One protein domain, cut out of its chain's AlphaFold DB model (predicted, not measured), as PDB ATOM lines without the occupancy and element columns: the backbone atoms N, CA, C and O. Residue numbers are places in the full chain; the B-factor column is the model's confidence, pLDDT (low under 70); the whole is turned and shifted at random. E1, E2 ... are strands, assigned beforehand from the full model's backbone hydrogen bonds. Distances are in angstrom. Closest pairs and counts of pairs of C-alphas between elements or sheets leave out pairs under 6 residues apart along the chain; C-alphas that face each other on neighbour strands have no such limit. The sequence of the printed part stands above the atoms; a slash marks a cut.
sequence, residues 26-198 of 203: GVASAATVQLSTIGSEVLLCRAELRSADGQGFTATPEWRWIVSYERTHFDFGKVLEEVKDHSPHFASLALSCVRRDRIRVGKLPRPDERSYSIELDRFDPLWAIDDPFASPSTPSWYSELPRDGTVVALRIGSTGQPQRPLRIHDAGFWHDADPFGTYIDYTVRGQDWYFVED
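This is residues 26 to 198 of the 203 residues of an uncharacterized protein of mine drainage metagenome (UniProt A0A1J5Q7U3). With little regular structure, this domain is a sandwich, two strongly twisted sheets of four strands face to face, their strands crossed at 42 degrees. Residues 101 to 114 loop out at one end and residues 122 to 149 at the other, where 133 to 138 stick out. The 173 printed residues, all strand in class with 68 in E1 to E8, are compact, radius of gyration of the C-alphas 16.1 A, spanning 47 by 32 by 31 A.

The antiparallel sheet runs E3 (56 to 67), E2 (42 to 51, 29.0 A), E5 (90 to 100, 29.4 A), E6 (115 to 121). The mixed sheet runs E4 (72 to 74), E1 (32 to 37), E7 (150 to 158), E8 (166 to 175). C-alpha 32 is at (101.060, 260.710, 157.073), C-alpha 175 at (109.939, 255.527, 154.994).

E2 and E5 are antiparallel, N 46 and O 96 2.8 A apart. E1 and E7 are parallel, N 34 and O 152 2.7 A apart. Between the sheets, the closest C-alphas of E3 and E4, Ala 59 and Phe 74, are 5.5 A apart.

The printed part has no cut. Links E4 to E5, E5 to E6 and E6 to E7 are long. pLDDT is under 70 in 63 residues, among them 128 to 150.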
ATOM      1  N   GLY A  26     101.201 256.603 139.870       39.16
ATOM      2  CA  GLY A  26     101.523 257.637 140.842       39.16
ATOM      3  C   GLY A  26     100.309 258.002 141.672       39.16
ATOM      4  O   GLY A  26      99.829 259.126 141.601       39.16
ATOM      5  N   VAL A  27      99.806 257.051 142.461       38.97
ATOM      6  CA  VAL A  27      99.013 257.421 143.633       38.97
ATOM      7  C   VAL A  27     100.014 258.022 144.614       38.97
ATOM      8  O   VAL A  27     100.687 257.288 145.331       38.97
ATOM      9  N   ALA A  28     100.182 259.343 144.582       44.34
ATOM     10  CA  ALA A  28     100.884 260.033 145.651       44.34
ATOM     11  C   ALA A  28     100.012 259.878 146.905       44.34
ATOM     12  O   ALA A  28      98.934 260.461 147.004       44.34
ATOM     13  N   SER A  29     100.424 258.991 147.811       47.16
ATOM     14  CA  SER A  29      99.803 258.883 149.131       47.16
ATOM     15  C   SER A  29      99.921 260.239 149.820       47.16
ATOM     16  O   SER A  29     100.996 260.844 149.755       47.16
ATOM     17  N   ALA A  30      98.860 260.733 150.470       50.72
ATOM     18  CA  ALA A  30      99.034 261.907 151.314       50.72
ATOM     19  C   ALA A  30     100.072 261.605 152.388       50.72
ATOM     20  O   ALA A  30     100.204 260.472 152.869       50.72
ATOM     21  N   ALA A  31     100.813 262.642 152.749       60.22
ATOM     22  CA  ALA A  31     101.770 262.555 153.822       60.22
ATOM     23  C   ALA A  31     101.053 262.170 155.115       60.22
ATOM     24  O   ALA A  31     100.044 262.766 155.490       60.22
ATOM     25  N   THR A  32     101.577 261.148 155.782       72.88
ATOM     26  CA  THR A  32     101.060 260.710 157.073       72.88
ATOM     27  C   THR A  32     101.849 261.411 158.167       72.88
ATOM     28  O   THR A  32     103.083 261.432 158.145       72.88
ATOM     29  N   VAL A  33     101.142 261.973 159.142       82.62
ATOM     30  CA  VAL A  33     101.763 262.514 160.353       82.62
ATOM     31  C   VAL A  33     101.593 261.492 161.462       82.62
ATOM     32  O   VAL A  33     100.485 261.073 161.778       82.62
ATOM     33  N   GLN A  34     102.691 261.081 162.070       87.81
ATOM     34  CA  GLN A  34     102.717 260.213 163.229       87.81
ATOM     35  C   GLN A  34     103.010 261.047 164.473       87.81
ATOM     36  O   GLN A  34     104.064 261.667 164.583       87.81
ATOM     37  N   LEU A  35     102.111 261.008 165.450       90.75
ATOM     38  CA  LEU A  35     102.334 261.600 166.763       90.75
ATOM     39  C   LEU A  35     102.600 260.505 167.794       90.75
ATOM     40  O   LEU A  35     102.002 259.428 167.763       90.75
ATOM     41  N   SER A  36     103.471 260.806 168.748       90.81
ATOM     42  CA  SER A  36     103.608 260.044 169.989       90.81
ATOM     43  C   SER A  36     103.922 260.989 171.145       90.81
ATOM     44  O   SER A  36     104.274 262.151 170.928       90.81
ATOM     45  N   THR A  37     103.773 260.518 172.383       90.56
ATOM     46  CA  THR A  37     104.085 261.328 173.565       90.56
ATOM     47  C   THR A  37     105.404 260.938 174.225       90.56
ATOM     48  O   THR A  37     105.841 259.784 174.181       90.56
ATOM     49  N   ILE A  38     106.037 261.912 174.881       86.06
ATOM     50  CA  ILE A  38     107.122 261.687 175.841       86.06
ATOM     51  C   ILE A  38     106.536 261.606 177.250       86.06
ATOM     52  O   ILE A  38     105.717 262.430 177.657       86.06
ATOM     53  N   GLY A  39     106.998 260.619 178.017       84.62
ATOM     54  CA  GLY A  39     106.548 260.405 179.387       84.62
ATOM     55  C   GLY A  39     105.161 259.768 179.445       84.62
ATOM     56  O   GLY A  39     104.832 258.892 178.646       84.62
ATOM     57  N   SER A  40     104.356 260.176 180.424       84.50
ATOM     58  CA  SER A  40     103.049 259.579 180.729       84.50
ATOM     59  C   SER A  40     101.853 260.369 180.191       84.50
ATOM     60  O   SER A  40     100.728 260.111 180.618       84.50
ATOM     61  N   GLU A  41     102.079 261.338 179.301       87.44
ATOM     62  CA  GLU A  41     101.009 262.176 178.758       87.44
ATOM     63  C   GLU A  41      99.998 261.344 177.959       87.44
ATOM     64  O   GLU A  41     100.353 260.399 177.242       87.44
ATOM     65  N   VAL A  42      98.731 261.731 178.092       91.06
ATOM     66  CA  VAL A  42      97.622 261.218 177.293       91.06
ATOM     67  C   VAL A  42      96.967 262.412 176.632       91.06
ATOM     68  O   VAL A  42      96.462 263.309 177.310       91.06
ATOM     69  N   LEU A  43      96.997 262.425 175.309       93.25
ATOM     70  CA  LEU A  43      96.440 263.503 174.513       93.25
ATOM     71  C   LEU A  43      95.312 262.958 173.646       93.25
ATOM     72  O   LEU A  43      95.329 261.803 173.223       93.25
ATOM     73  N   LEU A  44      94.337 263.811 173.375       94.38
ATOM     74  CA  LEU A  44      93.388 263.620 172.292       94.38
ATOM     75  C   LEU A  44      93.664 264.728 171.288       94.38
ATOM     76  O   LEU A  44      93.453 265.894 171.610       94.38
ATOM     77  N   CYS A  45      94.201 264.365 170.129       94.75
ATOM     78  CA  CYS A  45      94.666 265.323 169.137       94.75
ATOM     79  C   CYS A  45      93.883 265.192 167.834       94.75
ATOM     80  O   CYS A  45      93.471 264.091 167.465       94.75
ATOM     81  N   ARG A  46      93.733 266.310 167.132       94.56
ATOM     82  CA  ARG A  46      93.361 266.377 165.722       94.56
ATOM     83  C   ARG A  46      94.495 266.999 164.924       94.56
ATOM     84  O   ARG A  46      95.313 267.739 165.475       94.56
ATOM     85  N   ALA A  47      94.519 266.695 163.638       91.94
ATOM     86  CA  ALA A  47      95.491 267.241 162.713       91.94
ATOM     87  C   ALA A  47      94.779 267.751 161.459       91.94
ATOM     88  O   ALA A  47      93.907 267.070 160.910       91.94
ATOM     89  N   GLU A  48      95.168 268.942 161.020       90.56
ATOM     90  CA  GLU A  48      94.633 269.618 159.845       90.56
ATOM     91  C   GLU A  48      95.788 270.088 158.964       90.56
ATOM     92  O   GLU A  48      96.725 270.732 159.430       90.56
ATOM     93  N   LEU A  49      95.728 269.761 157.680       84.62
ATOM     94  CA  LEU A  49      96.636 270.282 156.669       84.62
ATOM     95  C   LEU A  49      95.939 271.400 155.912       84.62
ATOM     96  O   LEU A  49      94.798 271.244 155.478       84.62
ATOM     97  N   ARG A  50      96.642 272.506 155.695       82.88
ATOM     98  CA  ARG A  50      96.213 273.551 154.768       82.88
ATOM     99  C   ARG A  50      97.062 273.467 153.520       82.88
ATOM    100  O   ARG A  50      98.284 273.389 153.624       82.88
ATOM    101  N   SER A  51      96.453 273.483 152.346       76.69
ATOM    102  CA  SER A  51      97.168 273.557 151.078       76.69
ATOM    103  C   SER A  51      97.629 274.979 150.750       76.69
ATOM    104  O   SER A  51      97.198 275.957 151.362       76.69
ATOM    105  N   ALA A  52      98.530 275.106 149.778       72.88
ATOM    106  CA  ALA A  52      99.070 276.383 149.311       72.88
ATOM    107  C   ALA A  52      98.003 277.313 148.702       72.88
ATOM    108  O   ALA A  52      98.155 278.530 148.754       72.88
ATOM    109  N   ASP A  53      96.928 276.752 148.147       73.88
ATOM    110  CA  ASP A  53      95.754 277.476 147.647       73.88
ATOM    111  C   ASP A  53      94.694 277.741 148.736       73.88
ATOM    112  O   ASP A  53      93.666 278.358 148.463       73.88
ATOM    113  N   GLY A  54      94.959 277.332 149.982       74.69
ATOM    114  CA  GLY A  54      94.130 277.623 151.150       74.69
ATOM    115  C   GLY A  54      93.061 276.577 151.474       74.69
ATOM    116  O   GLY A  54      92.321 276.770 152.438       74.69
ATOM    117  N   GLN A  55      92.972 275.471 150.729       79.88
ATOM    118  CA  GLN A  55      92.054 274.374 151.048       79.88
ATOM    119  C   GLN A  55      92.491 273.632 152.327       79.88
ATOM    120  O   GLN A  55      93.660 273.310 152.523       79.88
ATOM    121  N   GLY A  56      91.538 273.364 153.222       81.25
ATOM    122  CA  GLY A  56      91.766 272.611 154.459       81.25
ATOM    123  C   GLY A  56      91.438 271.125 154.312       81.25
ATOM    124  O   GLY A  56      90.422 270.765 153.714       81.25
ATOM    125  N   PHE A  57      92.274 270.270 154.895       83.31
ATOM    126  CA  PHE A  57      92.119 268.820 154.938       83.31
ATOM    127  C   PHE A  57      92.278 268.333 156.372       83.31
ATOM    128  O   PHE A  57      93.349 268.443 156.966       83.31
ATOM    129  N   THR A  58      91.226 267.745 156.921       87.44
ATOM    130  CA  THR A  58      91.259 267.150 158.257       87.44
ATOM    131  C   THR A  58      91.584 265.665 158.150       87.44
ATOM    132  O   THR A  58      91.035 264.957 157.300       87.44
ATOM    133  N   ALA A  59      92.471 265.175 159.014       85.38
ATOM    134  CA  ALA A  59      92.794 263.755 159.072       85.38
ATOM    135  C   ALA A  59      91.557 262.897 159.397       85.38
ATOM    136  O   ALA A  59      90.624 263.352 160.055       85.38
ATOM    137  N   THR A  60      91.546 261.632 158.970       81.25
ATOM    138  CA  THR A  60      90.436 260.701 159.243       81.25
ATOM    139  C   THR A  60      90.894 259.475 160.049       81.25
ATOM    140  O   THR A  60      91.863 258.816 159.668       81.25
ATOM    141  N   PRO A  61      90.197 259.101 161.147       85.06
ATOM    142  CA  PRO A  61      89.276 259.941 161.920       85.06
ATOM    143  C   PRO A  61      89.930 261.241 162.410       85.06
ATOM    144  O   PRO A  61      91.137 261.266 162.647       85.06
ATOM    145  N   GLU A  62      89.095 262.270 162.594       87.88
ATOM    146  CA  GLU A  62      89.494 263.631 162.992       87.88
ATOM    147  C   GLU A  62      90.267 263.650 164.311       87.88
ATOM    148  O   GLU A  62      91.358 264.205 164.388       87.88
ATOM    149  N   TRP A  63      89.722 263.001 165.342       91.88
ATOM    150  CA  TRP A  63      90.324 262.947 166.669       91.88
ATOM    151  C   TRP A  63      90.953 261.583 166.927       91.88
ATOM    152  O   TRP A  63      90.293 260.546 166.802       91.88
ATOM    153  N   ARG A  64      92.217 261.574 167.358       92.44
ATOM    154  CA  ARG A  64      92.946 260.360 167.734       92.44
ATOM    155  C   ARG A  64      93.623 260.483 169.092       92.44
ATOM    156  O   ARG A  64      94.130 261.534 169.481       92.44
ATOM    157  N   TRP A  65      93.612 259.370 169.815       91.31
ATOM    158  CA  TRP A  65      94.254 259.237 171.116       91.31
ATOM    159  C   TRP A  65      95.746 259.019 170.949       91.31
ATOM    160  O   TRP A  65      96.146 258.101 170.244       91.31
ATOM    161  N   ILE A  66      96.545 259.834 171.631       90.62
ATOM    162  CA  ILE A  66      97.999 259.707 171.677       90.62
ATOM    163  C   ILE A  66      98.366 259.309 173.100       90.62
ATOM    164  O   ILE A  66      98.313 260.122 174.030       90.62
ATOM    165  N   VAL A  67      98.675 258.031 173.284       86.94
ATOM    166  CA  VAL A  67      98.972 257.441 174.590       86.94
ATOM    167  C   VAL A  67     100.452 257.077 174.637       86.94
ATOM    168  O   VAL A  67     101.007 256.615 173.649       86.94
ATOM    169  N   SER A  68     101.086 257.326 175.785       77.38
ATOM    170  CA  SER A  68     102.490 257.019 176.117       77.38
ATOM    171  C   SER A  68     103.159 255.960 175.221       77.38
ATOM    172  O   SER A  68     102.827 254.780 175.296       77.38
ATOM    173  N   TYR A  69     104.130 256.409 174.416       69.88
ATOM    174  CA  TYR A  69     104.959 255.617 173.489       69.88
ATOM    175  C   TYR A  69     104.247 254.943 172.305       69.88
ATOM    176  O   TYR A  69     104.919 254.333 171.471       69.88
ATOM    177  N   GLU A  70     102.928 255.078 172.169       83.06
ATOM    178  CA  GLU A  70     102.205 254.584 171.000       83.06
ATOM    179  C   GLU A  70     102.353 255.551 169.822       83.06
ATOM    180  O   GLU A  70     102.203 256.770 169.945       83.06
ATOM    181  N   ARG A  71     102.650 254.978 168.656       84.81
ATOM    182  CA  ARG A  71     102.755 255.696 167.386       84.81
ATOM    183  C   ARG A  71     101.372 255.802 166.763       84.81
ATOM    184  O   ARG A  71     100.834 254.816 166.260       84.81
ATOM    185  N   THR A  72     100.798 256.996 166.792       88.25
ATOM    186  CA  THR A  72      99.461 257.244 166.251       88.25
ATOM    187  C   THR A  72      99.556 257.997 164.942       88.25
ATOM    188  O   THR A  72     100.105 259.090 164.894       88.25
ATOM    189  N   HIS A  73      98.994 257.415 163.888       86.69
ATOM    190  CA  HIS A  73      99.045 257.963 162.538       86.69
ATOM    191  C   HIS A  73      97.790 258.785 162.235       86.69
ATOM    192  O   HIS A  73      96.676 258.333 162.497       86.69
ATOM    193  N   PHE A  74      97.984 259.965 161.661       86.56
ATOM    194  CA  PHE A  74      96.973 260.827 161.069       86.56
ATOM    195  C   PHE A  74      97.111 260.739 159.555       86.56
ATOM    196  O   PHE A  74      98.123 261.151 158.987       86.56
ATOM    197  N   ASP A  75      96.088 260.162 158.936       80.19
ATOM    198  CA  ASP A  75      95.988 260.003 157.493       80.19
ATOM    199  C   ASP A  75      95.048 261.078 156.942       80.19
ATOM    200  O   ASP A  75      93.902 261.199 157.385       80.19
ATOM    201  N   PHE A  76      95.551 261.865 155.997       76.50
ATOM    202  CA  PHE A  76      94.824 262.937 155.317       76.50
ATOM    203  C   PHE A  76      94.224 262.480 153.976       76.50
ATOM    204  O   PHE A  76      93.697 263.286 153.211       76.50
ATOM    205  N   GLY A  77      94.280 261.179 153.687       69.19
ATOM    206  CA  GLY A  77      93.695 260.550 152.515       69.19
ATOM    207  C   GLY A  77      94.515 260.796 151.255       69.19
ATOM    208  O   GLY A  77      95.708 260.525 151.195       69.19
ATOM    209  N   LYS A  78      93.868 261.271 150.196       63.47
ATOM    210  CA  LYS A  78      94.546 261.707 148.974       63.47
ATOM    211  C   LYS A  78      94.440 263.217 148.935       63.47
ATOM    212  O   LYS A  78      93.380 263.729 148.591       63.47
ATOM    213  N   VAL A  79      95.496 263.912 149.352       55.44
ATOM    214  CA  VAL A  79      95.409 265.364 149.525       55.44
ATOM    215  C   VAL A  79      95.242 266.051 148.171       55.44
ATOM    216  O   VAL A  79      94.324 266.844 148.070       55.44
ATOM    217  N   LEU A  80      95.968 265.700 147.101       49.25
ATOM    218  CA  LEU A  80      95.741 266.269 145.759       49.25
ATOM    219  C   LEU A  80      96.278 265.315 144.666       49.25
ATOM    220  O   LEU A  80      97.448 264.948 144.698       49.25
ATOM    221  N   GLU A  81      95.444 264.902 143.699       47.84
ATOM    222  CA  GLU A  81      95.840 264.077 142.529       47.84
ATOM    223  C   GLU A  81      96.418 264.918 141.364       47.84
ATOM    224  O   GLU A  81      96.710 264.391 140.286       47.84
ATOM    225  N   GLU A  82      96.603 266.228 141.545       43.19
ATOM    226  CA  GLU A  82      96.975 267.115 140.445       43.19
ATOM    227  C   GLU A  82      98.499 267.259 140.279       43.19
ATOM    228  O   GLU A  82      99.179 267.975 141.002       43.19
ATOM    229  N   VAL A  83      98.984 266.607 139.218       40.38
ATOM    230  CA  VAL A  83     100.263 266.798 138.507       40.38
ATOM    231  C   VAL A  83     101.523 266.233 139.186       40.38
ATOM    232  O   VAL A  83     102.066 266.723 140.168       40.38
ATOM    233  N   LYS A  84     102.057 265.210 138.514       41.12
ATOM    234  CA  LYS A  84     103.157 264.295 138.860       41.12
ATOM    235  C   LYS A  84     104.526 264.939 139.181       41.12
ATOM    236  O   LYS A  84     105.417 264.233 139.642       41.12
ATOM    237  N   ASP A  85     104.688 266.255 139.014       37.22
ATOM    238  CA  ASP A  85     106.003 266.921 138.978       37.22
ATOM    239  C   ASP A  85     106.217 268.042 140.020       37.22
ATOM    240  O   ASP A  85     107.275 268.670 140.031       37.22
ATOM    241  N   HIS A  86     105.285 268.270 140.957       37.19
ATOM    242  CA  HIS A  86     105.445 269.281 142.016       37.19
ATOM    243  C   HIS A  86     105.064 268.715 143.391       37.19
ATOM    244  O   HIS A  86     103.919 268.374 143.636       37.19
ATOM    245  N   SER A  87     106.011 268.542 144.312       43.78
ATOM    246  CA  SER A  87     105.691 268.530 145.744       43.78
ATOM    247  C   SER A  87     106.204 269.869 146.206       43.78
ATOM    248  O   SER A  87     107.409 270.086 146.206       43.78
ATOM    249  N   PRO A  88     105.308 270.847 146.389       50.47
ATOM    250  CA  PRO A  88     105.024 271.265 147.757       50.47
ATOM    251  C   PRO A  88     103.628 271.905 147.856       50.47
ATOM    252  O   PRO A  88     103.487 273.121 147.720       50.47
ATOM    253  N   HIS A  89     102.582 271.105 148.069       54.56
ATOM    254  CA  HIS A  89     101.214 271.633 148.034       54.56
ATOM    255  C   HIS A  89     100.606 271.972 149.394       54.56
ATOM    256  O   HIS A  89      99.510 272.518 149.403       54.56
ATOM    257  N   PHE A  90     101.281 271.722 150.521       69.94
ATOM    258  CA  PHE A  90     100.800 272.186 151.827       69.94
ATOM    259  C   PHE A  90     101.435 273.532 152.211       69.94
ATOM    260  O   PHE A  90     102.618 273.767 151.972       69.94
ATOM    261  N   ALA A  91     100.623 274.435 152.749       77.00
ATOM    262  CA  ALA A  91     101.037 275.684 153.367       77.00
ATOM    263  C   ALA A  91     101.435 275.460 154.827       77.00
ATOM    264  O   ALA A  91     102.484 275.944 155.244       77.00
ATOM    265  N   SER A  92     100.627 274.708 155.577       85.19
ATOM    266  CA  SER A  92     100.852 274.479 157.000       85.19
ATOM    267  C   SER A  92     100.211 273.184 157.504       85.19
ATOM    268  O   SER A  92      99.293 272.633 156.887       85.19
ATOM    269  N   LEU A  93     100.733 272.687 158.626       87.44
ATOM    270  CA  LEU A  93     100.150 271.629 159.446       87.44
ATOM    271  C   LEU A  93      99.725 272.235 160.783       87.44
ATOM    272  O   LEU A  93     100.572 272.691 161.548       87.44
ATOM    273  N   ALA A  94      98.437 272.184 161.089       92.00
ATOM    274  CA  ALA A  94      97.910 272.518 162.401       92.00
ATOM    275  C   ALA A  94      97.666 271.243 163.217       92.00
ATOM    276  O   ALA A  94      97.066 270.277 162.739       92.00
ATOM    277  N   LEU A  95      98.121 271.244 164.467       93.88
ATOM    278  CA  LEU A  95      97.821 270.210 165.454       93.88
ATOM    279  C   LEU A  95      97.069 270.863 166.605       93.88
ATOM    280  O   LEU A  95      97.589 271.801 167.200       93.88
ATOM    281  N   SER A  96      95.897 270.341 166.962       95.06
ATOM    282  CA  SER A  96      95.176 270.749 168.176       95.06
ATOM    283  C   SER A  96      95.059 269.557 169.110       95.06
ATOM    284  O   SER A  96      94.639 268.481 168.691       95.06
ATOM    285  N   CYS A  97      95.404 269.730 170.381       94.38
ATOM    286  CA  CYS A  97      95.420 268.664 171.372       94.38
ATOM    287  C   CYS A  97      94.738 269.095 172.671       94.38
ATOM    288  O   CYS A  97      94.979 270.177 173.198       94.38
ATOM    289  N   VAL A  98      93.956 268.185 173.250       93.38
ATOM    290  CA  VAL A  98      93.405 268.304 174.604       93.38
ATOM    291  C   VAL A  98      94.159 267.348 175.519       93.38
ATOM    292  O   VAL A  98      94.322 266.164 175.201       93.38
ATOM    293  N   ARG A  99      94.604 267.832 176.684       91.12
ATOM    294  CA  ARG A  99      95.218 266.972 177.710       91.12
ATOM    295  C   ARG A  99      94.150 266.142 178.410       91.12
ATOM    296  O   ARG A  99      93.130 266.665 178.862       91.12
ATOM    297  N   ARG A 100      94.382 264.837 178.518       89.44
ATOM    298  CA  ARG A 100      93.423 263.868 179.052       89.44
ATOM    299  C   ARG A 100      94.022 263.017 180.156       89.44
ATOM    300  O   ARG A 100      95.232 262.881 180.295       89.44
ATOM    301  N   ASP A 101      93.133 262.412 180.930       83.56
ATOM    302  CA  ASP A 101      93.467 261.286 181.789       83.56
ATOM    303  C   ASP A 101      93.186 259.960 181.051       83.56
ATOM    304  O   ASP A 101      92.433 259.911 180.074       83.56
ATOM    305  N   ARG A 102      93.779 258.857 181.528       76.19
ATOM    306  CA  ARG A 102      93.553 257.513 180.956       76.19
ATOM    307  C   ARG A 102      92.114 257.006 181.136       76.19
ATOM    308  O   ARG A 102      91.716 256.070 180.454       76.19
ATOM    309  N   ILE A 103      91.339 257.593 182.050       72.19
ATOM    310  CA  ILE A 103      89.967 257.166 182.374       72.19
ATOM    311  C   ILE A 103      88.981 257.676 181.308       72.19
ATOM    312  O   ILE A 103      87.926 257.082 181.086       72.19
ATOM    313  N   ARG A 104      89.320 258.768 180.620       68.94
ATOM    314  CA  ARG A 104      88.502 259.393 179.572       68.94
ATOM    315  C   ARG A 104      88.769 258.868 178.162       68.94
ATOM    316  O   ARG A 104      88.138 259.371 177.232       68.94
ATOM    317  N   VAL A 105      89.649 257.878 177.993       70.75
ATOM    318  CA  VAL A 105      89.942 257.268 176.685       70.75
ATOM    319  C   VAL A 105      88.642 256.816 176.005       70.75
ATOM    320  O   VAL A 105      87.782 256.196 176.629       70.75
ATOM    321  N   GLY A 106      88.478 257.175 174.729       71.88
ATOM    322  CA  GLY A 106      87.284 256.892 173.921       71.88
ATOM    323  C   GLY A 106      86.209 257.990 173.892       71.88
ATOM    324  O   GLY A 106      85.221 257.831 173.182       71.88
ATOM    325  N   LYS A 107      86.374 259.106 174.618       79.44
ATOM    326  CA  LYS A 107      85.442 260.253 174.589       79.44
ATOM    327  C   LYS A 107      85.991 261.418 173.759       79.44
ATOM    328  O   LYS A 107      87.148 261.784 173.934       79.44
ATOM    329  N   LEU A 108      85.161 262.026 172.909       86.19
ATOM    330  CA  LEU A 108      85.515 263.252 172.174       86.19
ATOM    331  C   LEU A 108      85.756 264.447 173.123       86.19
ATOM    332  O   LEU A 108      85.318 264.396 174.280       86.19
ATOM    333  N   PRO A 109      86.463 265.506 172.673       84.88
ATOM    334  CA  PRO A 109      86.574 266.763 173.411       84.88
ATOM    335  C   PRO A 109      85.203 267.353 173.742       84.88
ATOM    336  O   PRO A 109      84.258 267.217 172.964       84.88
ATOM    337  N   ARG A 110      85.091 267.996 174.903       84.25
ATOM    338  CA  ARG A 110      83.938 268.845 175.224       84.25
ATOM    339  C   ARG A 110      84.264 270.292 174.847       84.25
ATOM    340  O   ARG A 110      85.439 270.643 174.898       84.25
ATOM    341  N   PRO A 111      83.261 271.122 174.525       82.88
ATOM    342  CA  PRO A 111      83.498 272.520 174.163       82.88
ATOM    343  C   PRO A 111      84.233 273.330 175.242       82.88
ATOM    344  O   PRO A 111      85.055 274.160 174.906       82.88
ATOM    345  N   ASP A 112      83.986 273.043 176.524       84.06
ATOM    346  CA  ASP A 112      84.562 273.755 177.676       84.06
ATOM    347  C   ASP A 112      85.976 273.285 178.066       84.06
ATOM    348  O   ASP A 112      86.537 273.695 179.088       84.06
ATOM    349  N   GLU A 113      86.549 272.347 177.314       87.81
ATOM    350  CA  GLU A 113      87.859 271.800 177.623       87.81
ATOM    351  C   GLU A 113      88.957 272.576 176.925       87.81
ATOM    352  O   GLU A 113      88.967 272.702 175.707       87.81
ATOM    353  N   ARG A 114      89.951 272.989 177.713       89.31
ATOM    354  CA  ARG A 114      91.147 273.652 177.199       89.31
ATOM    355  C   ARG A 114      91.831 272.785 176.149       89.31
ATOM    356  O   ARG A 114      92.355 271.706 176.466       89.31
ATOM    357  N   SER A 115      91.847 273.284 174.925       91.81
ATOM    358  CA  SER A 115      92.669 272.777 173.843       91.81
ATOM    359  C   SER A 115      93.895 273.658 173.660       91.81
ATOM    360  O   SER A 115      93.943 274.817 174.069       91.81
ATOM    361  N   TYR A 116      94.929 273.049 173.102       93.31
ATOM    362  CA  TYR A 116      96.172 273.718 172.781       93.31
ATOM    363  C   TYR A 116      96.517 273.408 171.338       93.31
ATOM    364  O   TYR A 116      96.504 272.230 170.962       93.31
ATOM    365  N   SER A 117      96.867 274.418 170.553       94.31
ATOM    366  CA  SER A 117      97.227 274.247 169.153       94.31
ATOM    367  C   SER A 117      98.624 274.742 168.823       94.31
ATOM    368  O   SER A 117      99.229 275.549 169.526       94.31
ATOM    369  N   ILE A 118      99.162 274.203 167.740       93.06
ATOM    370  CA  ILE A 118     100.342 274.720 167.065       93.06
ATOM    371  C   ILE A 118     100.090 274.657 165.565       93.06
ATOM    372  O   ILE A 118      99.548 273.668 165.070       93.06
ATOM    373  N   GLU A 119     100.500 275.699 164.850       91.81
ATOM    374  CA  GLU A 119     100.557 275.704 163.394       91.81
ATOM    375  C   GLU A 119     102.025 275.706 162.962       91.81
ATOM    376  O   GLU A 119     102.829 276.505 163.439       91.81
ATOM    377  N   LEU A 120     102.373 274.758 162.098       86.75
ATOM    378  CA  LEU A 120     103.704 274.564 161.547       86.75
ATOM    379  C   LEU A 120     103.659 274.917 160.066       86.75
ATOM    380  O   LEU A 120     103.135 274.153 159.251       86.75
ATOM    381  N   ASP A 121     104.210 276.074 159.717       84.31
ATOM    382  CA  ASP A 121     104.339 276.501 158.327       84.31
ATOM    383  C   ASP A 121     105.284 275.581 157.562       84.31
ATOM    384  O   ASP A 121     106.267 275.099 158.112       84.31
ATOM    385  N   ARG A 122     105.076 275.407 156.257       76.06
ATOM    386  CA  ARG A 122     105.951 274.612 155.367       76.06
ATOM    387  C   ARG A 122     107.434 275.007 155.381       76.06
ATOM    388  O   ARG A 122     108.270 274.255 154.894       76.06
ATOM    389  N   PHE A 123     107.748 276.212 155.849       75.00
ATOM    390  CA  PHE A 123     109.109 276.744 155.945       75.00
ATOM    391  C   PHE A 123     109.645 276.732 157.379       75.00
ATOM    392  O   PHE A 123     110.723 277.271 157.629       75.00
ATOM    393  N   ASP A 124     108.898 276.151 158.317       78.44
ATOM    394  CA  ASP A 124     109.349 275.995 159.688       78.44
ATOM    395  C   ASP A 124     110.652 275.161 159.725       78.44
ATOM    396  O   ASP A 124     110.745 274.126 159.055       78.44
ATOM    397  N   PRO A 125     111.679 275.584 160.486       75.50
ATOM    398  CA  PRO A 125     112.927 274.837 160.629       75.50
ATOM    399  C   PRO A 125     112.757 273.391 161.115       75.50
ATOM    400  O   PRO A 125     113.661 272.586 160.906       75.50
ATOM    401  N   LEU A 126     111.614 273.037 161.712       75.56
ATOM    402  CA  LEU A 126     111.251 271.663 162.066       75.56
ATOM    403  C   LEU A 126     111.349 270.716 160.865       75.56
ATOM    404  O   LEU A 126     111.666 269.541 161.034       75.56
ATOM    405  N   TRP A 127     111.087 271.223 159.658       70.69
ATOM    406  CA  TRP A 127     111.128 270.450 158.417       70.69
ATOM    407  C   TRP A 127     112.542 270.301 157.846       70.69
ATOM    408  O   TRP A 127     112.772 269.439 156.999       70.69
ATOM    409  N   ALA A 128     113.506 271.102 158.311       65.25
ATOM    410  CA  ALA A 128     114.909 271.031 157.903       65.25
ATOM    411  C   ALA A 128     115.636 269.906 158.659       65.25
ATOM    412  O   ALA A 128     116.553 270.136 159.447       65.25
ATOM    413  N   ILE A 129     115.165 268.681 158.450       61.22
ATOM    414  CA  ILE A 129     115.694 267.483 159.090       61.22
ATOM    415  C   ILE A 129     116.891 266.978 158.280       61.22
ATOM    416  O   ILE A 129     116.745 266.605 157.117       61.22
ATOM    417  N   ASP A 130     118.072 266.958 158.897       53.91
ATOM    418  CA  ASP A 130     119.289 266.447 158.266       53.91
ATOM    419  C   ASP A 130     119.183 264.937 158.007       53.91
ATOM    420  O   ASP A 130     119.169 264.140 158.946       53.91
ATOM    421  N   ASP A 131     119.155 264.542 156.731       53.47
ATOM    422  CA  ASP A 131     119.331 263.153 156.306       53.47
ATOM    423  C   ASP A 131     120.838 262.835 156.178       53.47
ATOM    424  O   ASP A 131     121.496 263.312 155.254       53.47
ATOM    425  N   PRO A 132     121.425 262.023 157.075       47.88
ATOM    426  CA  PRO A 132     122.827 261.627 157.040       47.88
ATOM    427  C   PRO A 132     123.130 260.616 155.926       47.88
ATOM    428  O   PRO A 132     124.301 260.303 155.702       47.88
ATOM    429  N   PHE A 133     122.108 260.082 155.250       51.66
ATOM    430  CA  PHE A 133     122.250 259.243 154.062       51.66
ATOM    431  C   PHE A 133     122.112 260.043 152.765       51.66
ATOM    432  O   PHE A 133     122.461 259.525 151.698       51.66
ATOM    433  N   ALA A 134     121.683 261.308 152.836       52.50
ATOM    434  CA  ALA A 134     121.749 262.207 151.701       52.50
ATOM    435  C   ALA A 134     123.220 262.411 151.319       52.50
ATOM    436  O   ALA A 134     124.091 262.661 152.155       52.50
ATOM    437  N   SER A 135     123.517 262.278 150.024       44.94
ATOM    438  CA  SER A 135     124.847 262.604 149.508       44.94
ATOM    439  C   SER A 135     125.216 264.027 149.954       44.94
ATOM    440  O   SER A 135     124.381 264.915 149.807       44.94
ATOM    441  N   PRO A 136     126.452 264.308 150.411       49.28
ATOM    442  CA  PRO A 136     126.876 265.650 150.836       49.28
ATOM    443  C   PRO A 136     126.749 266.742 149.751       49.28
ATOM    444  O   PRO A 136     126.940 267.923 150.026       49.28
ATOM    445  N   SER A 137     126.438 266.361 148.509       44.28
ATOM    446  CA  SER A 137     126.113 267.251 147.389       44.28
ATOM    447  C   SER A 137     124.629 267.629 147.280       44.28
ATOM    448  O   SER A 137     124.286 268.481 146.463       44.28
ATOM    449  N   THR A 138     123.752 266.977 148.039       41.72
ATOM    450  CA  THR A 138     122.304 267.179 148.017       41.72
ATOM    451  C   THR A 138     121.923 267.838 149.336       41.72
ATOM    452  O   THR A 138     121.912 267.165 150.363       41.72
ATOM    453  N   PRO A 139     121.686 269.156 149.365       42.00
ATOM    454  CA  PRO A 139     121.288 269.806 150.603       42.00
ATOM    455  C   PRO A 139     119.967 269.189 151.101       42.00
ATOM    456  O   PRO A 139     118.980 269.158 150.370       42.00
ATOM    457  N   SER A 140     119.984 268.667 152.329       46.91
ATOM    458  CA  SER A 140     118.922 267.916 153.020       46.91
ATOM    459  C   SER A 140     117.742 268.789 153.465       46.91
ATOM    460  O   SER A 140     117.133 268.551 154.503       46.91
ATOM    461  N   TRP A 141     117.386 269.821 152.696       45.50
ATOM    462  CA  TRP A 141     116.110 270.498 152.904       45.50
ATOM    463  C   TRP A 141     115.025 269.646 152.254       45.50
ATOM    464  O   TRP A 141     114.714 269.786 151.078       45.50
ATOM    465  N   TYR A 142     114.402 268.756 153.014       49.81
ATOM    466  CA  TYR A 142     113.080 268.281 152.624       49.81
ATOM    467  C   TYR A 142     112.093 269.425 152.887       49.81
ATOM    468  O   TYR A 142     111.419 269.464 153.906       49.81
ATOM    469  N   SER A 143     111.998 270.397 151.971       44.44
ATOM    470  CA  SER A 143     110.939 271.428 152.001       44.44
ATOM    471  C   SER A 143     109.581 270.880 151.540       44.44
ATOM    472  O   SER A 143     108.741 271.613 151.012       44.44
ATOM    473  N   GLU A 144     109.399 269.570 151.646       46.69
ATOM    474  CA  GLU A 144     108.283 268.812 151.114       46.69
ATOM    475  C   GLU A 144     107.786 267.886 152.220       46.69
ATOM    476  O   GLU A 144     108.574 267.160 152.828       46.69
ATOM    477  N   LEU A 145     106.470 267.878 152.463       45.78
ATOM    478  CA  LEU A 145     105.856 266.750 153.153       45.78
ATOM    479  C   LEU A 145     106.210 265.508 152.332       45.78
ATOM    480  O   LEU A 145     106.026 265.515 151.107       45.78
ATOM    481  N   PRO A 146     106.795 264.489 152.959       48.91
ATOM    482  CA  PRO A 146     107.623 263.595 152.194       48.91
ATOM    483  C   PRO A 146     106.749 262.625 151.385       48.91
ATOM    484  O   PRO A 146     105.731 262.114 151.853       48.91
ATOM    485  N   ARG A 147     107.119 262.454 150.112       50.12
ATOM    486  CA  ARG A 147     106.414 261.616 149.130       50.12
ATOM    487  C   ARG A 147     106.531 260.127 149.476       50.12
ATOM    488  O   ARG A 147     107.294 259.735 150.356       50.12
ATOM    489  N   ASP A 148     105.800 259.298 148.733       48.91
ATOM    490  CA  ASP A 148     106.117 257.873 148.552       48.91
ATOM    491  C   ASP A 148     106.180 257.046 149.848       48.91
ATOM    492  O   ASP A 148     107.102 256.263 150.069       48.91
ATOM    493  N   GLY A 149     105.180 257.218 150.717       52.44
ATOM    494  CA  GLY A 149     105.092 256.466 151.971       52.44
ATOM    495  C   GLY A 149     106.059 256.968 153.038       52.44
ATOM    496  O   GLY A 149     106.402 256.236 153.953       52.44
ATOM    497  N   THR A 150     106.534 258.205 152.944       61.75
ATOM    498  CA  THR A 150     107.313 258.793 154.031       61.75
ATOM    499  C   THR A 150     106.378 259.422 155.059       61.75
ATOM    500  O   THR A 150     105.376 260.059 154.733       61.75
ATOM    501  N   VAL A 151     106.709 259.240 156.327       70.50
ATOM    502  CA  VAL A 151     105.891 259.640 157.464       70.50
ATOM    503  C   VAL A 151     106.689 260.626 158.307       70.50
ATOM    504  O   VAL A 151     107.865 260.402 158.599       70.50
ATOM    505  N   VAL A 152     106.045 261.713 158.722       76.19
ATOM    506  CA  VAL A 152     106.624 262.669 159.678       76.19
ATOM    507  C   VAL A 152     106.327 262.172 161.079       76.19
ATOM    508  O   VAL A 152     105.164 262.024 161.432       76.19
ATOM    509  N   ALA A 153     107.342 261.923 161.895       81.88
ATOM    510  CA  ALA A 153     107.174 261.554 163.293       81.88
ATOM    511  C   ALA A 153     107.415 262.773 164.184       81.88
ATOM    512  O   ALA A 153     108.476 263.375 164.102       81.88
ATOM    513  N   LEU A 154     106.462 263.112 165.051       86.88
ATOM    514  CA  LEU A 154     106.582 264.187 166.036       86.88
ATOM    515  C   LEU A 154     106.391 263.620 167.445       86.88
ATOM    516  O   LEU A 154     105.449 262.853 167.698       86.88
ATOM    517  N   ARG A 155     107.251 264.019 168.385       88.94
ATOM    518  CA  ARG A 155     107.112 263.653 169.803       88.94
ATOM    519  C   ARG A 155     106.708 264.854 170.632       88.94
ATOM    520  O   ARG A 155     107.455 265.819 170.780       88.94
ATOM    521  N   ILE A 156     105.515 264.769 171.208       91.19
ATOM    522  CA  ILE A 156     104.906 265.838 172.000       91.19
ATOM    523  C   ILE A 156     105.097 265.536 173.486       91.19
ATOM    524  O   ILE A 156     104.962 264.396 173.932       91.19
ATOM    525  N   GLY A 157     105.397 266.550 174.286       90.56
ATOM    526  CA  GLY A 157     105.569 266.386 175.725       90.56
ATOM    527  C   GLY A 157     105.253 267.647 176.510       90.56
ATOM    528  O   GLY A 157     105.189 268.751 175.965       90.56
ATOM    529  N   SER A 158     105.043 267.461 177.811       90.00
ATOM    530  CA  SER A 158     104.842 268.567 178.740       90.00
ATOM    531  C   SER A 158     106.126 269.356 178.957       90.00
ATOM    532  O   SER A 158     107.207 268.795 179.135       90.00
ATOM    533  N   THR A 159     105.987 270.673 179.051       88.94
ATOM    534  CA  THR A 159     107.099 271.576 179.394       88.94
ATOM    535  C   THR A 159     107.253 271.784 180.903       88.94
ATOM    536  O   THR A 159     108.293 272.249 181.362       88.94
ATOM    537  N   GLY A 160     106.199 271.495 181.680       86.94
ATOM    538  CA  GLY A 160     106.083 271.885 183.089       86.94
ATOM    539  C   GLY A 160     105.741 273.368 183.309       86.94
ATOM    540  O   GLY A 160     105.604 273.791 184.454       86.94
ATOM    541  N   GLN A 161     105.579 274.153 182.240       87.75
ATOM    542  CA  GLN A 161     105.253 275.578 182.282       87.75
ATOM    543  C   GLN A 161     103.765 275.794 181.957       87.75
ATOM    544  O   GLN A 161     103.357 275.498 180.833       87.75
ATOM    545  N   PRO A 162     102.945 276.324 182.885       84.19
ATOM    546  CA  PRO A 162     101.504 276.493 182.664       84.19
ATOM    547  C   PRO A 162     101.143 277.318 181.424       84.19
ATOM    548  O   PRO A 162     100.186 276.994 180.738       84.19
ATOM    549  N   GLN A 163     101.936 278.344 181.115       82.62
ATOM    550  CA  GLN A 163     101.741 279.250 179.980       82.62
ATOM    551  C   GLN A 163     102.090 278.642 178.612       82.62
ATOM    552  O   GLN A 163     101.798 279.241 177.585       82.62
ATOM    553  N   ARG A 164     102.785 277.499 178.591       85.38
ATOM    554  CA  ARG A 164     103.217 276.786 177.379       85.38
ATOM    555  C   ARG A 164     103.181 275.288 177.652       85.38
ATOM    556  O   ARG A 164     104.239 274.670 177.727       85.38
ATOM    557  N   PRO A 165     102.011 274.692 177.916       88.31
ATOM    558  CA  PRO A 165     101.944 273.406 178.603       88.31
ATOM    559  C   PRO A 165     102.476 272.237 177.776       88.31
ATOM    560  O   PRO A 165     102.937 271.261 178.367       88.31
ATOM    561  N   LEU A 166     102.461 272.340 176.445       92.50
ATOM    562  CA  LEU A 166     102.939 271.311 175.526       92.50
ATOM    563  C   LEU A 166     103.991 271.878 174.568       92.50
ATOM    564  O   LEU A 166     103.935 273.049 174.187       92.50
ATOM    565  N   ARG A 167     104.928 271.025 174.150       92.38
ATOM    566  CA  ARG A 167     105.871 271.306 173.064       92.38
ATOM    567  C   ARG A 167     106.142 270.076 172.206       92.38
ATOM    568  O   ARG A 167     105.999 268.948 172.684       92.38
ATOM    569  N   ILE A 168     106.617 270.300 170.988       90.38
ATOM    570  CA  ILE A 168     107.294 269.274 170.189       90.38
ATOM    571  C   ILE A 168     108.744 269.204 170.680       90.38
ATOM    572  O   ILE A 168     109.451 270.208 170.702       90.38
ATOM    573  N   HIS A 169     109.159 268.034 171.159       85.62
ATOM    574  CA  HIS A 169     110.509 267.797 171.677       85.62
ATOM    575  C   HIS A 169     111.483 267.356 170.592       85.62
ATOM    576  O   HIS A 169     112.660 267.703 170.646       85.62
ATOM    577  N   ASP A 170     110.990 266.536 169.673       79.75
ATOM    578  CA  ASP A 170     111.735 266.031 168.539       79.75
ATOM    579  C   ASP A 170     110.771 265.789 167.369       79.75
ATOM    580  O   ASP A 170     109.555 265.632 167.548       79.75
ATOM    581  N   ALA A 171     111.337 265.834 166.170       79.06
ATOM    582  CA  ALA A 171     110.681 265.532 164.914       79.06
ATOM    583  C   ALA A 171     111.650 264.736 164.049       79.06
ATOM    584  O   ALA A 171     112.849 264.954 164.158       79.06
ATOM    585  N   GLY A 172     111.146 263.844 163.203       74.38
ATOM    586  CA  GLY A 172     111.940 263.040 162.278       74.38
ATOM    587  C   GLY A 172     111.111 262.565 161.087       74.38
ATOM    588  O   GLY A 172     109.889 262.727 161.065       74.38
ATOM    589  N   PHE A 173     111.762 261.932 160.114       71.44
ATOM    590  CA  PHE A 173     111.109 261.279 158.979       71.44
ATOM    591  C   PHE A 173     111.492 259.798 158.915       71.44
ATOM    592  O   PHE A 173     112.609 259.425 159.271       71.44
ATOM    593  N   TRP A 174     110.584 258.949 158.437       65.25
ATOM    594  CA  TRP A 174     110.870 257.544 158.123       65.25
ATOM    595  C   TRP A 174     110.067 257.083 156.906       65.25
ATOM    596  O   TRP A 174     108.987 257.607 156.645       65.25
ATOM    597  N   HIS A 175     110.600 256.117 156.158       59.12
ATOM    598  CA  HIS A 175     109.939 255.527 154.994       59.12
ATOM    599  C   HIS A 175     109.176 254.253 155.396       59.12
ATOM    600  O   HIS A 175     109.773 253.304 155.898       59.12
ATOM    601  N   ASP A 176     107.873 254.208 155.117       52.06
ATOM    602  CA  ASP A 176     106.937 253.102 155.406       52.06
ATOM    603  C   ASP A 176     107.237 251.830 154.580       52.06
ATOM    604  O   ASP A 176     106.733 250.745 154.859       52.06
ATOM    605  N   ALA A 177     108.126 251.922 153.581       49.97
ATOM    606  CA  ALA A 177     108.612 250.773 152.810       49.97
ATOM    607  C   ALA A 177     109.463 249.777 153.633       49.97
ATOM    608  O   ALA A 177     109.791 248.701 153.129       49.97
ATOM    609  N   ASP A 178     109.809 250.103 154.882       48.84
ATOM    610  CA  ASP A 178     110.446 249.183 155.820       48.84
ATOM    611  C   ASP A 178     109.444 248.780 156.927       48.84
ATOM    612  O   ASP A 178     109.280 249.501 157.911       48.84
ATOM    613  N   PRO A 179     108.765 247.617 156.817       38.38
ATOM    614  CA  PRO A 179     107.827 247.131 157.839       38.38
ATOM    615  C   PRO A 179     108.522 246.723 159.151       38.38
ATOM    616  O   PRO A 179     107.854 246.459 160.151       38.38
ATOM    617  N   PHE A 180     109.860 246.676 159.159       47.47
ATOM    618  CA  PHE A 180     110.702 246.551 160.353       47.47
ATOM    619  C   PHE A 180     111.454 247.858 160.670       47.47
ATOM    620  O   PHE A 180     112.321 247.863 161.546       47.47
ATOM    621  N   GLY A 181     111.063 248.938 159.982       44.50
ATOM    622  CA  GLY A 181     111.561 250.307 159.960       44.50
ATOM    623  C   GLY A 181     112.571 250.641 161.020       44.50
ATOM    624  O   GLY A 181     112.188 250.978 162.143       44.50
ATOM    625  N   THR A 182     113.849 250.621 160.644       47.19
ATOM    626  CA  THR A 182     114.895 251.277 161.433       47.19
ATOM    627  C   THR A 182     114.431 252.710 161.689       47.19
ATOM    628  O   THR A 182     114.375 253.524 160.772       47.19
ATOM    629  N   TYR A 183     114.018 253.006 162.924       46.75
ATOM    630  CA  TYR A 183     113.677 254.362 163.330       46.75
ATOM    631  C   TYR A 183     114.973 255.153 163.293       46.75
ATOM    632  O   TYR A 183     115.816 255.005 164.182       46.75
ATOM    633  N   ILE A 184     115.165 255.931 162.237       51.12
ATOM    634  CA  ILE A 184     116.284 256.849 162.197       51.12
ATOM    635  C   ILE A 184     115.779 258.126 162.861       51.12
ATOM    636  O   ILE A 184     115.036 258.912 162.282       51.12
ATOM    637  N   ASP A 185     116.102 258.245 164.148       50.00
ATOM    638  CA  ASP A 185     115.776 259.414 164.959       50.00
ATOM    639  C   ASP A 185     116.601 260.598 164.462       50.00
ATOM    640  O   ASP A 185     117.755 260.786 164.854       50.00
ATOM    641  N   TYR A 186     116.037 261.385 163.560       55.09
ATOM    642  CA  TYR A 186     116.668 262.619 163.131       55.09
ATOM    643  C   TYR A 186     116.277 263.744 164.063       55.09
ATOM    644  O   TYR A 186     115.433 264.562 163.738       55.09
ATOM    645  N   THR A 187     116.870 263.800 165.250       53.28
ATOM    646  CA  THR A 187     116.505 264.853 166.193       53.28
ATOM    647  C   THR A 187     116.933 266.227 165.659       53.28
ATOM    648  O   THR A 187     118.106 266.592 165.775       53.28
ATOM    649  N   VAL A 188     115.992 267.039 165.173       53.94
ATOM    650  CA  VAL A 188     116.216 268.488 165.054       53.94
ATOM    651  C   VAL A 188     116.307 269.051 166.473       53.94
ATOM    652  O   VAL A 188     115.313 269.182 167.184       53.94
ATOM    653  N   ARG A 189     117.533 269.322 166.935       50.72
ATOM    654  CA  ARG A 189     117.813 269.913 168.253       50.72
ATOM    655  C   ARG A 189     118.127 271.390 168.073       50.72
ATOM    656  O   ARG A 189     119.100 271.714 167.404       50.72
ATOM    657  N   GLY A 190     117.385 272.279 168.733       46.97
ATOM    658  CA  GLY A 190     117.815 273.678 168.857       46.97
ATOM    659  C   GLY A 190     116.720 274.737 168.881       46.97
ATOM    660  O   GLY A 190     117.022 275.876 169.228       46.97
ATOM    661  N   GLN A 191     115.471 274.384 168.576       65.62
ATOM    662  CA  GLN A 191     114.332 275.299 168.624       65.62
ATOM    663  C   GLN A 191     113.178 274.646 169.389       65.62
ATOM    664  O   GLN A 191     113.010 273.430 169.344       65.62
ATOM    665  N   ASP A 192     112.434 275.437 170.161       77.38
ATOM    666  CA  ASP A 192     111.277 274.945 170.904       77.38
ATOM    667  C   ASP A 192     109.981 275.349 170.187       77.38
ATOM    668  O   ASP A 192     109.684 276.538 170.050       77.38
ATOM    669  N   TRP A 193     109.187 274.355 169.794       89.00
ATOM    670  CA  TRP A 193     107.862 274.532 169.195       89.00
ATOM    671  C   TRP A 193     106.788 274.304 170.245       89.00
ATOM    672  O   TRP A 193     106.572 273.176 170.687       89.00
ATOM    673  N   TYR A 194     106.143 275.383 170.675       91.31
ATOM    674  CA  TYR A 194     105.173 275.357 171.764       91.31
ATOM    675  C   TYR A 194     103.749 275.395 171.237       91.31
ATOM    676  O   TYR A 194     103.448 276.143 170.311       91.31
ATOM    677  N   PHE A 195     102.872 274.642 171.895       92.50
ATOM    678  CA  PHE A 195     101.443 274.804 171.697       92.50
ATOM    679  C   PHE A 195     100.960 276.014 172.503       92.50
ATOM    680  O   PHE A 195     101.384 276.216 173.649       92.50
ATOM    681  N   VAL A 196     100.070 276.794 171.906       90.94
ATOM    682  CA  VAL A 196      99.351 277.907 172.534       90.94
ATOM    683  C   VAL A 196      97.960 277.439 172.952       90.94
ATOM    684  O   VAL A 196      97.433 276.509 172.355       90.94
ATOM    685  N   GLU A 197      97.400 278.007 174.021       90.62
ATOM    686  CA  GLU A 197      96.001 277.742 174.391       90.62
ATOM    687  C   GLU A 197      95.101 278.296 173.284       90.62
ATOM    688  O   GLU A 197      95.346 279.400 172.797       90.62
ATOM    689  N   ASP A 198      94.122 277.505 172.851       86.38
ATOM    690  CA  ASP A 198      93.105 278.007 171.937       86.38
ATOM    691  C   ASP A 198      92.222 278.957 172.747       86.38
ATOM    692  O   ASP A 198      91.515 278.525 173.660       86.38
TER     693      ASP A 198